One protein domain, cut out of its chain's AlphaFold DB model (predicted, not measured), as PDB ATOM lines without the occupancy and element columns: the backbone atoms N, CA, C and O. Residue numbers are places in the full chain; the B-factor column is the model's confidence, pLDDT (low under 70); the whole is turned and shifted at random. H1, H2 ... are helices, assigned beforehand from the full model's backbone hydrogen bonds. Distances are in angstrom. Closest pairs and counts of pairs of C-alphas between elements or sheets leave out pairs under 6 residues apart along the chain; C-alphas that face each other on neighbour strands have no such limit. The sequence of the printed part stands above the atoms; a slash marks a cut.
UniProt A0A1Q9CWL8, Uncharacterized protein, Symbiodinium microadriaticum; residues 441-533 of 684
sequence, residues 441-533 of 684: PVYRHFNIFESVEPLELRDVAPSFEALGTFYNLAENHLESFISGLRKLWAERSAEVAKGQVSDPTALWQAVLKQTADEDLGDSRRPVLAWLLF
ATOM      1  N   PRO A 441      13.207   8.203 -58.947       65.56
ATOM      2  CA  PRO A 441      13.998   9.423 -58.907       65.56
ATOM      3  C   PRO A 441      14.156   9.915 -57.468       65.56
ATOM      4  O   PRO A 441      15.264  10.213 -57.037       65.56
ATOM      5  N   VAL A 442      13.070   9.859 -56.696       72.12
ATOM      6  CA  VAL A 442      13.023  10.284 -55.298       72.12
ATOM      7  C   VAL A 442      13.828   9.350 -54.398       72.12
ATOM      8  O   VAL A 442      14.524   9.823 -53.505       72.12
ATOM      9  N   TYR A 443      13.833   8.039 -54.666       72.19
ATOM     10  CA  TYR A 443      14.647   7.102 -53.894       72.19
ATOM     11  C   TYR A 443      16.140   7.466 -53.915       72.19
ATOM     12  O   TYR A 443      16.813   7.442 -52.891       72.19
ATOM     13  N   ARG A 444      16.689   7.915 -55.043       72.69
ATOM     14  CA  ARG A 444      18.107   8.320 -55.068       72.69
ATOM     15  C   ARG A 444      18.423   9.452 -54.082       72.69
ATOM     16  O   ARG A 444      19.540   9.507 -53.580       72.69
ATOM     17  N   HIS A 445      17.441  10.293 -53.766       83.06
ATOM     18  CA  HIS A 445      17.604  11.435 -52.877       83.06
ATOM     19  C   HIS A 445      17.561  11.085 -51.386       83.06
ATOM     20  O   HIS A 445      18.131  11.833 -50.602       83.06
ATOM     21  N   PHE A 446      16.993   9.945 -50.966       82.62
ATOM     22  CA  PHE A 446      17.129   9.510 -49.565       82.62
ATOM     23  C   PHE A 446      18.474   8.815 -49.279       82.62
ATOM     24  O   PHE A 446      18.823   8.653 -48.114       82.62
ATOM     25  N   ASN A 447      19.270   8.443 -50.296       79.50
ATOM     26  CA  ASN A 447      20.599   7.839 -50.083       79.50
ATOM     27  C   ASN A 447      21.554   8.760 -49.314       79.50
ATOM     28  O   ASN A 447      22.503   8.280 -48.699       79.50
ATOM     29  N   ILE A 448      21.300  10.071 -49.324       86.31
ATOM     30  CA  ILE A 448      22.060  11.029 -48.522       86.31
ATOM     31  C   ILE A 448      22.040  10.639 -47.033       86.31
ATOM     32  O   ILE A 448      23.043  10.809 -46.344       86.31
ATOM     33  N   PHE A 449      20.946  10.041 -46.546       88.12
ATOM     34  CA  PHE A 449      20.799   9.634 -45.149       88.12
ATOM     35  C   PHE A 449      21.626   8.390 -44.789       88.12
ATOM     36  O   PHE A 449      21.877   8.159 -43.611       88.12
ATOM     37  N   GLU A 450      22.110   7.619 -45.768       83.31
ATOM     38  CA  GLU A 450      22.954   6.444 -45.510       83.31
ATOM     39  C   GLU A 450      24.430   6.788 -45.278       83.31
ATOM     40  O   GLU A 450      25.184   5.959 -44.775       83.31
ATOM     41  N   SER A 451      24.864   7.998 -45.633       82.06
ATOM     42  CA  SER A 451      26.252   8.395 -45.423       82.06
ATOM     43  C   SER A 451      26.543   8.577 -43.932       82.06
ATOM     44  O   SER A 451      25.774   9.219 -43.213       82.06
ATOM     45  N   VAL A 452      27.700   8.089 -43.483       82.62
ATOM     46  CA  VAL A 452      28.341   8.453 -42.201       82.62
ATOM     47  C   VAL A 452      29.544   9.379 -42.408       82.62
ATOM     48  O   VAL A 452      30.160   9.826 -41.450       82.62
ATOM     49  N   GLU A 453      29.864   9.700 -43.661       83.44
ATOM     50  CA  GLU A 453      30.984  10.564 -44.026       83.44
ATOM     51  C   GLU A 453      30.579  12.048 -43.985       83.44
ATOM     52  O   GLU A 453      29.398  12.383 -44.170       83.44
ATOM     53  N   PRO A 454      31.525  12.971 -43.753       80.62
ATOM     54  CA  PRO A 454      31.254  14.398 -43.868       80.62
ATOM     55  C   PRO A 454      30.921  14.747 -45.328       80.62
ATOM     56  O   PRO A 454      31.765  14.646 -46.211       80.62
ATOM     57  N   LEU A 455      29.672  15.152 -45.575       84.12
ATOM     58  CA  LEU A 455      29.188  15.629 -46.873       84.12
ATOM     59  C   LEU A 455      28.881  17.119 -46.762       84.12
ATOM     60  O   LEU A 455      28.229  17.540 -45.800       84.12
ATOM     61  N   GLU A 456      29.313  17.910 -47.744       84.62
ATOM     62  CA  GLU A 456      29.023  19.340 -47.756       84.62
ATOM     63  C   GLU A 456      27.549  19.605 -48.078       84.62
ATOM     64  O   GLU A 456      26.906  18.890 -48.850       84.62
ATOM     65  N   LEU A 457      27.009  20.700 -47.532       84.94
ATOM     66  CA  LEU A 457      25.609  21.073 -47.745       84.94
ATOM     67  C   LEU A 457      25.274  21.276 -49.233       84.94
ATOM     68  O   LEU A 457      24.166  20.961 -49.666       84.94
ATOM     69  N   ARG A 458      26.239  21.768 -50.023       86.56
ATOM     70  CA  ARG A 458      26.076  21.976 -51.470       86.56
ATOM     71  C   ARG A 458      25.779  20.674 -52.220       86.56
ATOM     72  O   ARG A 458      25.035  20.702 -53.194       86.56
ATOM     73  N   ASP A 459      26.317  19.550 -51.746       84.88
ATOM     74  CA  ASP A 459      26.207  18.254 -52.421       84.88
ATOM     75  C   ASP A 459      24.847  17.593 -52.143       84.88
ATOM     76  O   ASP A 459      24.353  16.793 -52.937       84.88
ATOM     77  N   VAL A 460      24.203  17.961 -51.029       88.25
ATOM     78  CA  VAL A 460      22.902  17.412 -50.614       88.25
ATOM     79  C   VAL A 460      21.719  18.334 -50.892       88.25
ATOM     80  O   VAL A 460      20.587  17.854 -50.941       88.25
ATOM     81  N   ALA A 461      21.958  19.625 -51.145       86.75
ATOM     82  CA  ALA A 461      20.912  20.602 -51.445       86.75
ATOM     83  C   ALA A 461      19.954  20.174 -52.581       86.75
ATOM     84  O   ALA A 461      18.742  20.252 -52.362       86.75
ATOM     85  N   PRO A 462      20.421  19.609 -53.720       89.88
ATOM     86  CA  PRO A 462      19.514  19.125 -54.768       89.88
ATOM     87  C   PRO A 462      18.576  18.010 -54.286       89.88
ATOM     88  O   PRO A 462      17.449  17.876 -54.761       89.88
ATOM     89  N   SER A 463      19.023  17.202 -53.319       89.88
ATOM     90  CA  SER A 463      18.196  16.146 -52.735       89.88
ATOM     91  C   SER A 463      17.124  16.702 -51.803       89.88
ATOM     92  O   SER A 463      16.022  16.161 -51.776       89.88
ATOM     93  N   PHE A 464      17.382  17.804 -51.094       92.00
ATOM     94  CA  PHE A 464      16.361  18.457 -50.267       92.00
ATOM     95  C   PHE A 464      15.227  19.040 -51.112       92.00
ATOM     96  O   PHE A 464      14.059  18.851 -50.776       92.00
ATOM     97  N   GLU A 465      15.554  19.684 -52.232       87.81
ATOM     98  CA  GLU A 465      14.565  20.229 -53.171       87.81
ATOM     99  C   GLU A 465      13.716  19.124 -53.811       87.81
ATOM    100  O   GLU A 465      12.485  19.219 -53.866       87.81
ATOM    101  N   ALA A 466      14.356  18.026 -54.228       87.12
ATOM    102  CA  ALA A 466      13.658  16.870 -54.778       87.12
ATOM    103  C   ALA A 466      12.721  16.209 -53.751       87.12
ATOM    104  O   ALA A 466      11.590  15.849 -54.088       87.12
ATOM    105  N   LEU A 467      13.150  16.088 -52.487       88.69
ATOM    106  CA  LEU A 467      12.310  15.584 -51.396       88.69
ATOM    107  C   LEU A 467      11.138  16.533 -51.101       88.69
ATOM    108  O   LEU A 467      10.009  16.072 -50.953       88.69
ATOM    109  N   GLY A 468      11.367  17.847 -51.074       86.38
ATOM    110  CA  GLY A 468      10.303  18.835 -50.870       86.38
ATOM    111  C   GLY A 468       9.247  18.803 -51.980       86.38
ATOM    112  O   GLY A 468       8.046  18.813 -51.701       86.38
ATOM    113  N   THR A 469       9.690  18.646 -53.231       84.69
ATOM    114  CA  THR A 469       8.810  18.459 -54.398       84.69
ATOM    115  C   THR A 469       8.006  17.164 -54.290       84.69
ATOM    116  O   THR A 469       6.809  17.147 -54.570       84.69
ATOM    117  N   PHE A 470       8.635  16.068 -53.850       83.88
ATOM    118  CA  PHE A 470       7.950  14.791 -53.649       83.88
ATOM    119  C   PHE A 470       6.778  14.925 -52.673       83.88
ATOM    120  O   PHE A 470       5.675  14.477 -52.990       83.88
ATOM    121  N   TYR A 471       6.976  15.595 -51.537       81.56
ATOM    122  CA  TYR A 471       5.914  15.820 -50.553       81.56
ATOM    123  C   TYR A 471       4.851  16.843 -50.993       81.56
ATOM    124  O   TYR A 471       3.900  17.062 -50.247       81.56
ATOM    125  N   ASN A 472       4.954  17.395 -52.210       73.12
ATOM    126  CA  ASN A 472       3.995  18.325 -52.811       73.12
ATOM    127  C   ASN A 472       3.679  19.524 -51.900       73.12
ATOM    128  O   ASN A 472       2.522  19.903 -51.713       73.12
ATOM    129  N   LEU A 473       4.723  20.080 -51.287       75.06
ATOM    130  CA  LEU A 473       4.611  21.244 -50.418       75.06
ATOM    131  C   LEU A 473       4.370  22.503 -51.258       75.06
ATOM    132  O   LEU A 473       5.024  22.699 -52.281       75.06
ATOM    133  N   ALA A 474       3.451  23.367 -50.820       73.06
ATOM    134  CA  ALA A 474       3.294  24.695 -51.413       73.06
ATOM    135  C   ALA A 474       4.589  25.516 -51.243       73.06
ATOM    136  O   ALA A 474       5.341  25.286 -50.296       73.06
ATOM    137  N   GLU A 475       4.852  26.480 -52.132       69.00
ATOM    138  CA  GLU A 475       6.129  27.223 -52.183       69.00
ATOM    139  C   GLU A 475       6.532  27.844 -50.832       69.00
ATOM    140  O   GLU A 475       7.686  27.759 -50.418       69.00
ATOM    141  N   ASN A 476       5.567  28.381 -50.084       68.81
ATOM    142  CA  ASN A 476       5.766  28.946 -48.745       68.81
ATOM    143  C   ASN A 476       6.103  27.894 -47.665       68.81
ATOM    144  O   ASN A 476       6.772  28.211 -46.684       68.81
ATOM    145  N   HIS A 477       5.670  26.644 -47.835       79.69
ATOM    146  CA  HIS A 477       6.015  25.527 -46.951       79.69
ATOM    147  C   HIS A 477       7.321  24.833 -47.367       79.69
ATOM    148  O   HIS A 477       7.979  24.218 -46.526       79.69
ATOM    149  N   LEU A 478       7.725  24.953 -48.637       84.62
ATOM    150  CA  LEU A 478       8.948  24.358 -49.172       84.62
ATOM    151  C   LEU A 478      10.211  24.977 -48.556       84.62
ATOM    152  O   LEU A 478      11.110  24.241 -48.153       84.62
ATOM    153  N   GLU A 479      10.278  26.304 -48.418       86.62
ATOM    154  CA  GLU A 479      11.436  26.959 -47.790       86.62
ATOM    155  C   GLU A 479      11.592  26.583 -46.314       86.62
ATOM    156  O   GLU A 479      12.693  26.248 -45.872       86.62
ATOM    157  N   SER A 480      10.492  26.581 -45.554       87.62
ATOM    158  CA  SER A 480      10.492  26.142 -44.154       87.62
ATOM    159  C   SER A 480      10.948  24.684 -44.038       87.62
ATOM    160  O   SER A 480      11.813  24.365 -43.219       87.62
ATOM    161  N   PHE A 481      10.459  23.821 -44.933       89.81
ATOM    162  CA  PHE A 481      10.860  22.423 -45.004       89.81
ATOM    163  C   PHE A 481      12.362  22.251 -45.284       89.81
ATOM    164  O   PHE A 481      13.047  21.514 -44.565       89.81
ATOM    165  N   ILE A 482      12.897  22.954 -46.287       90.56
ATOM    166  CA  ILE A 482      14.323  22.908 -46.641       90.56
ATOM    167  C   ILE A 482      15.180  23.477 -45.504       90.56
ATOM    168  O   ILE A 482      16.222  22.907 -45.185       90.56
ATOM    169  N   SER A 483      14.748  24.562 -44.859       90.19
ATOM    170  CA  SER A 483      15.444  25.154 -43.712       90.19
ATOM    171  C   SER A 483      15.572  24.163 -42.549       90.19
ATOM    172  O   SER A 483      16.671  23.953 -42.030       90.19
ATOM    173  N   GLY A 484      14.490  23.453 -42.208       91.62
ATOM    174  CA  GLY A 484      14.536  22.404 -41.186       91.62
ATOM    175  C   GLY A 484      15.442  21.225 -41.571       91.62
ATOM    176  O   GLY A 484      16.171  20.713 -40.723       91.62
ATOM    177  N   LEU A 485      15.489  20.835 -42.853       92.06
ATOM    178  CA  LEU A 485      16.436  19.817 -43.334       92.06
ATOM    179  C   LEU A 485      17.895  20.282 -43.234       92.06
ATOM    180  O   LEU A 485      18.761  19.494 -42.860       92.06
ATOM    181  N   ARG A 486      18.180  21.562 -43.510       92.00
ATOM    182  CA  ARG A 486      19.517  22.151 -43.316       92.00
ATOM    183  C   ARG A 486      19.928  22.126 -41.844       92.00
ATOM    184  O   ARG A 486      21.074  21.784 -41.558       92.00
ATOM    185  N   LYS A 487      19.003  22.422 -40.921       91.44
ATOM    186  CA  LYS A 487      19.238  22.320 -39.471       91.44
ATOM    187  C   LYS A 487      19.576  20.883 -39.064       91.44
ATOM    188  O   LYS A 487      20.624  20.658 -38.468       91.44
ATOM    189  N   LEU A 488      18.763  19.909 -39.480       92.56
ATOM    190  CA  LEU A 488      19.040  18.483 -39.261       92.56
ATOM    191  C   LEU A 488      20.404  18.055 -39.814       92.56
ATOM    192  O   LEU A 488      21.116  17.272 -39.188       92.56
ATOM    193  N   TRP A 489      20.790  18.573 -40.980       93.06
ATOM    194  CA  TRP A 489      22.079  18.261 -41.594       93.06
ATOM    195  C   TRP A 489      23.271  18.858 -40.839       93.06
ATOM    196  O   TRP A 489      24.332  18.233 -40.764       93.06
ATOM    197  N   ALA A 490      23.107  20.056 -40.275       90.81
ATOM    198  CA  ALA A 490      24.115  20.694 -39.437       90.81
ATOM    199  C   ALA A 490      24.353  19.887 -38.150       90.81
ATOM    200  O   ALA A 490      25.500  19.560 -37.848       90.81
ATOM    201  N   GLU A 491      23.281  19.471 -37.471       91.75
ATOM    202  CA  GLU A 491      23.358  18.596 -36.291       91.75
ATOM    203  C   GLU A 491      23.995  17.243 -36.629       91.75
ATOM    204  O   GLU A 491      24.899  16.768 -35.941       91.75
ATOM    205  N   ARG A 492      23.613  16.647 -37.767       92.12
ATOM    206  CA  ARG A 492      24.241  15.421 -38.276       92.12
ATOM    207  C   ARG A 492      25.737  15.598 -38.519       92.12
ATOM    208  O   ARG A 492      26.514  14.702 -38.209       92.12
ATOM    209  N   SER A 493      26.156  16.743 -39.048       90.62
ATOM    210  CA  SER A 493      27.574  17.038 -39.284       90.62
ATOM    211  C   SER A 493      28.351  17.200 -37.973       90.62
ATOM    212  O   SER A 493      29.474  16.707 -37.869       90.62
ATOM    213  N   ALA A 494      27.742  17.820 -36.958       89.88
ATOM    214  CA  ALA A 494      28.311  17.912 -35.617       89.88
ATOM    215  C   ALA A 494      28.451  16.529 -34.957       89.88
ATOM    216  O   ALA A 494      29.472  16.251 -34.330       89.88
ATOM    217  N   GLU A 495      27.471  15.640 -35.136       90.56
ATOM    218  CA  GLU A 495      27.514  14.276 -34.603       90.56
ATOM    219  C   GLU A 495      28.569  13.406 -35.308       90.56
ATOM    220  O   GLU A 495      29.343  12.715 -34.649       90.56
ATOM    221  N   VAL A 496      28.687  13.501 -36.640       89.38
ATOM    222  CA  VAL A 496      29.753  12.824 -37.405       89.38
ATOM    223  C   VAL A 496      31.140  13.297 -36.960       89.38
ATOM    224  O   VAL A 496      32.047  12.479 -36.812       89.38
ATOM    225  N   ALA A 497      31.309  14.593 -36.680       87.44
ATOM    226  CA  ALA A 497      32.579  15.151 -36.211       87.44
ATOM    227  C   ALA A 497      33.028  14.596 -34.845       87.44
ATOM    228  O   ALA A 497      34.225  14.604 -34.553       87.44
ATOM    229  N   LYS A 498      32.108  14.061 -34.026       87.56
ATOM    230  CA  LYS A 498      32.457  13.365 -32.774       87.56
ATOM    231  C   LYS A 498      33.152  12.021 -33.031       87.56
ATOM    232  O   LYS A 498      33.809  11.507 -32.132       87.56
ATOM    233  N   GLY A 499      33.020  11.445 -34.232       78.38
ATOM    234  CA  GLY A 499      33.705  10.217 -34.654       78.38
ATOM    235  C   GLY A 499      33.230   8.934 -33.960       78.38
ATOM    236  O   GLY A 499      33.914   7.917 -34.025       78.38
ATOM    237  N   GLN A 500      32.085   8.972 -33.274       73.81
ATOM    238  CA  GLN A 500      31.624   7.892 -32.389       73.81
ATOM    239  C   GLN A 500      30.595   6.943 -33.018       73.81
ATOM    240  O   GLN A 500      30.278   5.918 -32.418       73.81
ATOM    241  N   VAL A 501      30.070   7.250 -34.209       73.44
ATOM    242  CA  VAL A 501      28.933   6.519 -34.782       73.44
ATOM    243  C   VAL A 501      29.284   5.923 -36.143       73.44
ATOM    244  O   VAL A 501      29.503   6.645 -37.110       73.44
ATOM    245  N   SER A 502      29.317   4.590 -36.224       77.38
ATOM    246  CA  SER A 502      29.577   3.840 -37.464       77.38
ATOM    247  C   SER A 502      28.308   3.410 -38.206       77.38
ATOM    248  O   SER A 502      28.393   2.933 -39.334       77.38
ATOM    249  N   ASP A 503      27.139   3.529 -37.571       86.19
ATOM    250  CA  ASP A 503      25.861   3.104 -38.134       86.19
ATOM    251  C   ASP A 503      24.969   4.312 -38.490       86.19
ATOM    252  O   ASP A 503      24.655   5.121 -37.613       86.19
ATOM    253  N   PRO A 504      24.514   4.432 -39.752       86.06
ATOM    254  CA  PRO A 504      23.632   5.514 -40.188       86.06
ATOM    255  C   PRO A 504      22.332   5.631 -39.377       86.06
ATOM    256  O   PRO A 504      21.843   6.736 -39.148       86.06
ATOM    257  N   THR A 505      21.749   4.507 -38.940       86.31
ATOM    258  CA  THR A 505      20.496   4.508 -38.166       86.31
ATOM    259  C   THR A 505      20.730   5.108 -36.782       86.31
ATOM    260  O   THR A 505      20.019   6.042 -36.407       86.31
ATOM    261  N   ALA A 506      21.766   4.653 -36.073       87.94
ATOM    262  CA  ALA A 506      22.171   5.225 -34.791       87.94
ATOM    263  C   ALA A 506      22.508   6.725 -34.896       87.94
ATOM    264  O   ALA A 506      22.136   7.504 -34.017       87.94
ATOM    265  N   LEU A 507      23.151   7.146 -35.995       90.81
ATOM    266  CA  LEU A 507      23.494   8.548 -36.250       90.81
ATOM    267  C   LEU A 507      22.236   9.417 -36.336       90.81
ATOM    268  O   LEU A 507      22.103  10.393 -35.603       90.81
ATOM    269  N   TRP A 508      21.286   9.051 -37.197       91.19
ATOM    270  CA  TRP A 508      20.059   9.833 -37.362       91.19
ATOM    271  C   TRP A 508      19.147   9.784 -36.136       91.19
ATOM    272  O   TRP A 508      18.502  10.785 -35.832       91.19
ATOM    273  N   GLN A 509      19.126   8.680 -35.385       89.75
ATOM    274  CA  GLN A 509      18.442   8.629 -34.089       89.75
ATOM    275  C   GLN A 509      19.060   9.613 -33.085       89.75
ATOM    276  O   GLN A 509      18.321  10.306 -32.389       89.75
ATOM    277  N   ALA A 510      20.391   9.710 -33.014       89.62
ATOM    278  CA  ALA A 510      21.070  10.666 -32.139       89.62
ATOM    279  C   ALA A 510      20.768  12.120 -32.534       89.62
ATOM    280  O   ALA A 510      20.445  12.933 -31.670       89.62
ATOM    281  N   VAL A 511      20.791  12.425 -33.835       91.31
ATOM    282  CA  VAL A 511      20.451  13.751 -34.379       91.31
ATOM    283  C   VAL A 511      19.016  14.142 -34.036       91.31
ATOM    284  O   VAL A 511      18.765  15.237 -33.531       91.31
ATOM    285  N   LEU A 512      18.061  13.238 -34.262       89.88
ATOM    286  CA  LEU A 512      16.655  13.505 -33.975       89.88
ATOM    287  C   LEU A 512      16.370  13.608 -32.468       89.88
ATOM    288  O   LEU A 512      15.514  14.389 -32.078       89.88
ATOM    289  N   LYS A 513      17.116  12.895 -31.610       87.81
ATOM    290  CA  LYS A 513      17.041  13.049 -30.143       87.81
ATOM    291  C   LYS A 513      17.529  14.416 -29.661       87.81
ATOM    292  O   LYS A 513      17.023  14.914 -28.660       87.81
ATOM    293  N   GLN A 514      18.523  14.992 -30.335       85.50
ATOM    294  CA  GLN A 514      19.119  16.282 -29.970       85.50
ATOM    295  C   GLN A 514      18.321  17.478 -30.507       85.50
ATOM    296  O   GLN A 514      18.462  18.585 -29.992       85.50
ATOM    297  N   THR A 515      17.464  17.265 -31.509       84.25
ATOM    298  CA  THR A 515      16.704  18.346 -32.142       84.25
ATOM    299  C   THR A 515      15.272  18.395 -31.611       84.25
ATOM    300  O   THR A 515      14.563  17.394 -31.642       84.25
ATOM    301  N   ALA A 516      14.823  19.561 -31.139       73.25
ATOM    302  CA  ALA A 516      13.466  19.726 -30.623       73.25
ATOM    303  C   ALA A 516      12.399  19.516 -31.716       73.25
ATOM    304  O   ALA A 516      12.528  20.006 -32.839       73.25
ATOM    305  N   ASP A 517      11.315  18.817 -31.362       69.00
ATOM    306  CA  ASP A 517      10.227  18.455 -32.282       69.00
ATOM    307  C   ASP A 517       9.494  19.677 -32.867       69.00
ATOM    308  O   ASP A 517       9.084  19.651 -34.029       69.00
ATOM    309  N   GLU A 518       9.352  20.747 -32.081       66.38
ATOM    310  CA  GLU A 518       8.665  21.986 -32.479       66.38
ATOM    311  C   GLU A 518       9.422  22.757 -33.572       66.38
ATOM    312  O   GLU A 518       8.806  23.420 -34.404       66.38
ATOM    313  N   ASP A 519      10.747  22.601 -33.632       66.12
ATOM    314  CA  ASP A 519      11.609  23.347 -34.550       66.12
ATOM    315  C   ASP A 519      11.647  22.767 -35.971       66.12
ATOM    316  O   ASP A 519      12.139  23.415 -36.896       66.12
ATOM    317  N   LEU A 520      11.209  21.517 -36.146       77.69
ATOM    318  CA  LEU A 520      11.429  20.754 -37.377       77.69
ATOM    319  C   LEU A 520      10.175  20.545 -38.220       77.69
ATOM    320  O   LEU A 520      10.306  20.272 -39.412       77.69
ATOM    321  N   GLY A 521       8.977  20.635 -37.636       81.19
ATOM    322  CA  GLY A 521       7.714  20.436 -38.356       81.19
ATOM    323  C   GLY A 521       7.726  19.198 -39.269       81.19
ATOM    324  O   GLY A 521       7.977  18.073 -38.824       81.19
ATOM    325  N   ASP A 522       7.485  19.411 -40.566       82.31
ATOM    326  CA  ASP A 522       7.474  18.357 -41.590       82.31
ATOM    327  C   ASP A 522       8.875  17.958 -42.098       82.31
ATOM    328  O   ASP A 522       9.017  16.903 -42.722       82.31
ATOM    329  N   SER A 523       9.931  18.722 -41.795       89.31
ATOM    330  CA  SER A 523      11.306  18.475 -42.268       89.31
ATOM    331  C   SER A 523      11.922  17.179 -41.755       89.31
ATOM    332  O   SER A 523      12.845  16.656 -42.368       89.31
ATOM    333  N   ARG A 524      11.419  16.627 -40.646       89.06
ATOM    334  CA  ARG A 524      11.864  15.323 -40.120       89.06
ATOM    335  C   ARG A 524      11.268  14.132 -40.868       89.06
ATOM    336  O   ARG A 524      11.811  13.031 -40.782       89.06
ATOM    337  N   ARG A 525      10.164  14.323 -41.606       88.56
ATOM    338  CA  ARG A 525       9.457  13.234 -42.300       88.56
ATOM    339  C   ARG A 525      10.359  12.409 -43.220       88.56
ATOM    340  O   ARG A 525      10.237  11.192 -43.152       88.56
ATOM    341  N   PRO A 526      11.271  12.987 -44.027       89.94
ATOM    342  CA  PRO A 526      12.145  12.192 -44.882       89.94
ATOM    343  C   PRO A 526      13.085  11.283 -44.082       89.94
ATOM    344  O   PRO A 526      13.272  10.124 -44.439       89.94
ATOM    345  N   VAL A 527      13.629  11.775 -42.965       90.62
ATOM    346  CA  VAL A 527      14.522  10.987 -42.104       90.62
ATOM    347  C   VAL A 527      13.744   9.866 -41.413       90.62
ATOM    348  O   VAL A 527      14.174   8.717 -41.432       90.62
ATOM    349  N   LEU A 528      12.561  10.167 -40.866       90.12
ATOM    350  CA  LEU A 528      11.683   9.164 -40.252       90.12
ATOM    351  C   LEU A 528      11.215   8.113 -41.269       90.12
ATOM    352  O   LEU A 528      11.234   6.920 -40.976       90.12
ATOM    353  N   ALA A 529      10.831   8.541 -42.475       87.25
ATOM    354  CA  ALA A 529      10.448   7.646 -43.558       87.25
ATOM    355  C   ALA A 529      11.615   6.737 -43.963       87.25
ATOM    356  O   ALA A 529      11.392   5.550 -44.167       87.25
ATOM    357  N   TRP A 530      12.846   7.259 -44.014       87.00
ATOM    358  CA  TRP A 530      14.053   6.472 -44.280       87.00
ATOM    359  C   TRP A 530      14.382   5.482 -43.152       87.00
ATOM    360  O   TRP A 530      14.671   4.326 -43.437       87.00
ATOM    361  N   LEU A 531      14.258   5.876 -41.881       85.81
ATOM    362  CA  LEU A 531      14.443   4.971 -40.733       85.81
ATOM    363  C   LEU A 531      13.426   3.815 -40.737       85.81
ATOM    364  O   LEU A 531      13.745   2.672 -40.403       85.81
ATOM    365  N   LEU A 532      12.190   4.111 -41.143       80.75
ATOM    366  CA  LEU A 532      11.126   3.125 -41.326       80.75
ATOM    367  C   LEU A 532      11.290   2.308 -42.611       80.75
ATOM    368  O   LEU A 532      10.693   1.236 -42.737       80.75
ATOM    369  N   PHE A 533      12.089   2.782 -43.563       72.69
ATOM    370  CA  PHE A 533      12.267   2.142 -44.852       72.69
ATOM    371  C   PHE A 533      13.210   0.944 -44.757       72.69
ATOM    372  O   PHE A 533      14.402   1.072 -44.497       72.69
TER     373      PHE A 533
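This is residues 441 to 533 of the 684 residues of an uncharacterized protein of Symbiodinium microadriaticum (UniProt A0A1Q9CWL8). One long helix, H3, makes the longest axis, with four shorter helices on one side: H2 folds back on it, H4 and H5 cross it. H1 packs on H2, H4 and H5. The printed part has 93 residues with five helices, H1 to H5, and no named strand. It is all helix, compact, with radius of gyration of the C-alphas 12.4 A and spans 38 by 29 by 26 A.

Start at H1, residues 441 to 450; it touches H2, residues 457 to 470, closest at C-alphas 445 and 463, 4.8 A. H2 forms a helical hairpin with H3, residues 475 to 497. H4, residues 504 to 514, touches H3's residues 488 to 496 alone, closest at C-alphas 511 and 492, 5.7 A. H5, residues 521 to 532, touches H3 with 521 to 524 alone, closest at C-alphas 523 and 481, 4.8 A. Every O i to N i+4 pair is within hydrogen-bond range in H4, against 0 of 6 in H1 (i+3: 6 of 7), 8 of 10 in H2, 17 of 19 in H3 and 5 of 8 in H5.

Find C-alpha 441 at (13.998, 9.423, -58.907), where H1 begins. H3 runs 33.2 A; H5 ends at C-alpha 532, (11.126, 3.125, -41.326).

The printed part has no cut and no long link; pLDDT is under 70 at 441, 475 to 476 and 517 to 519.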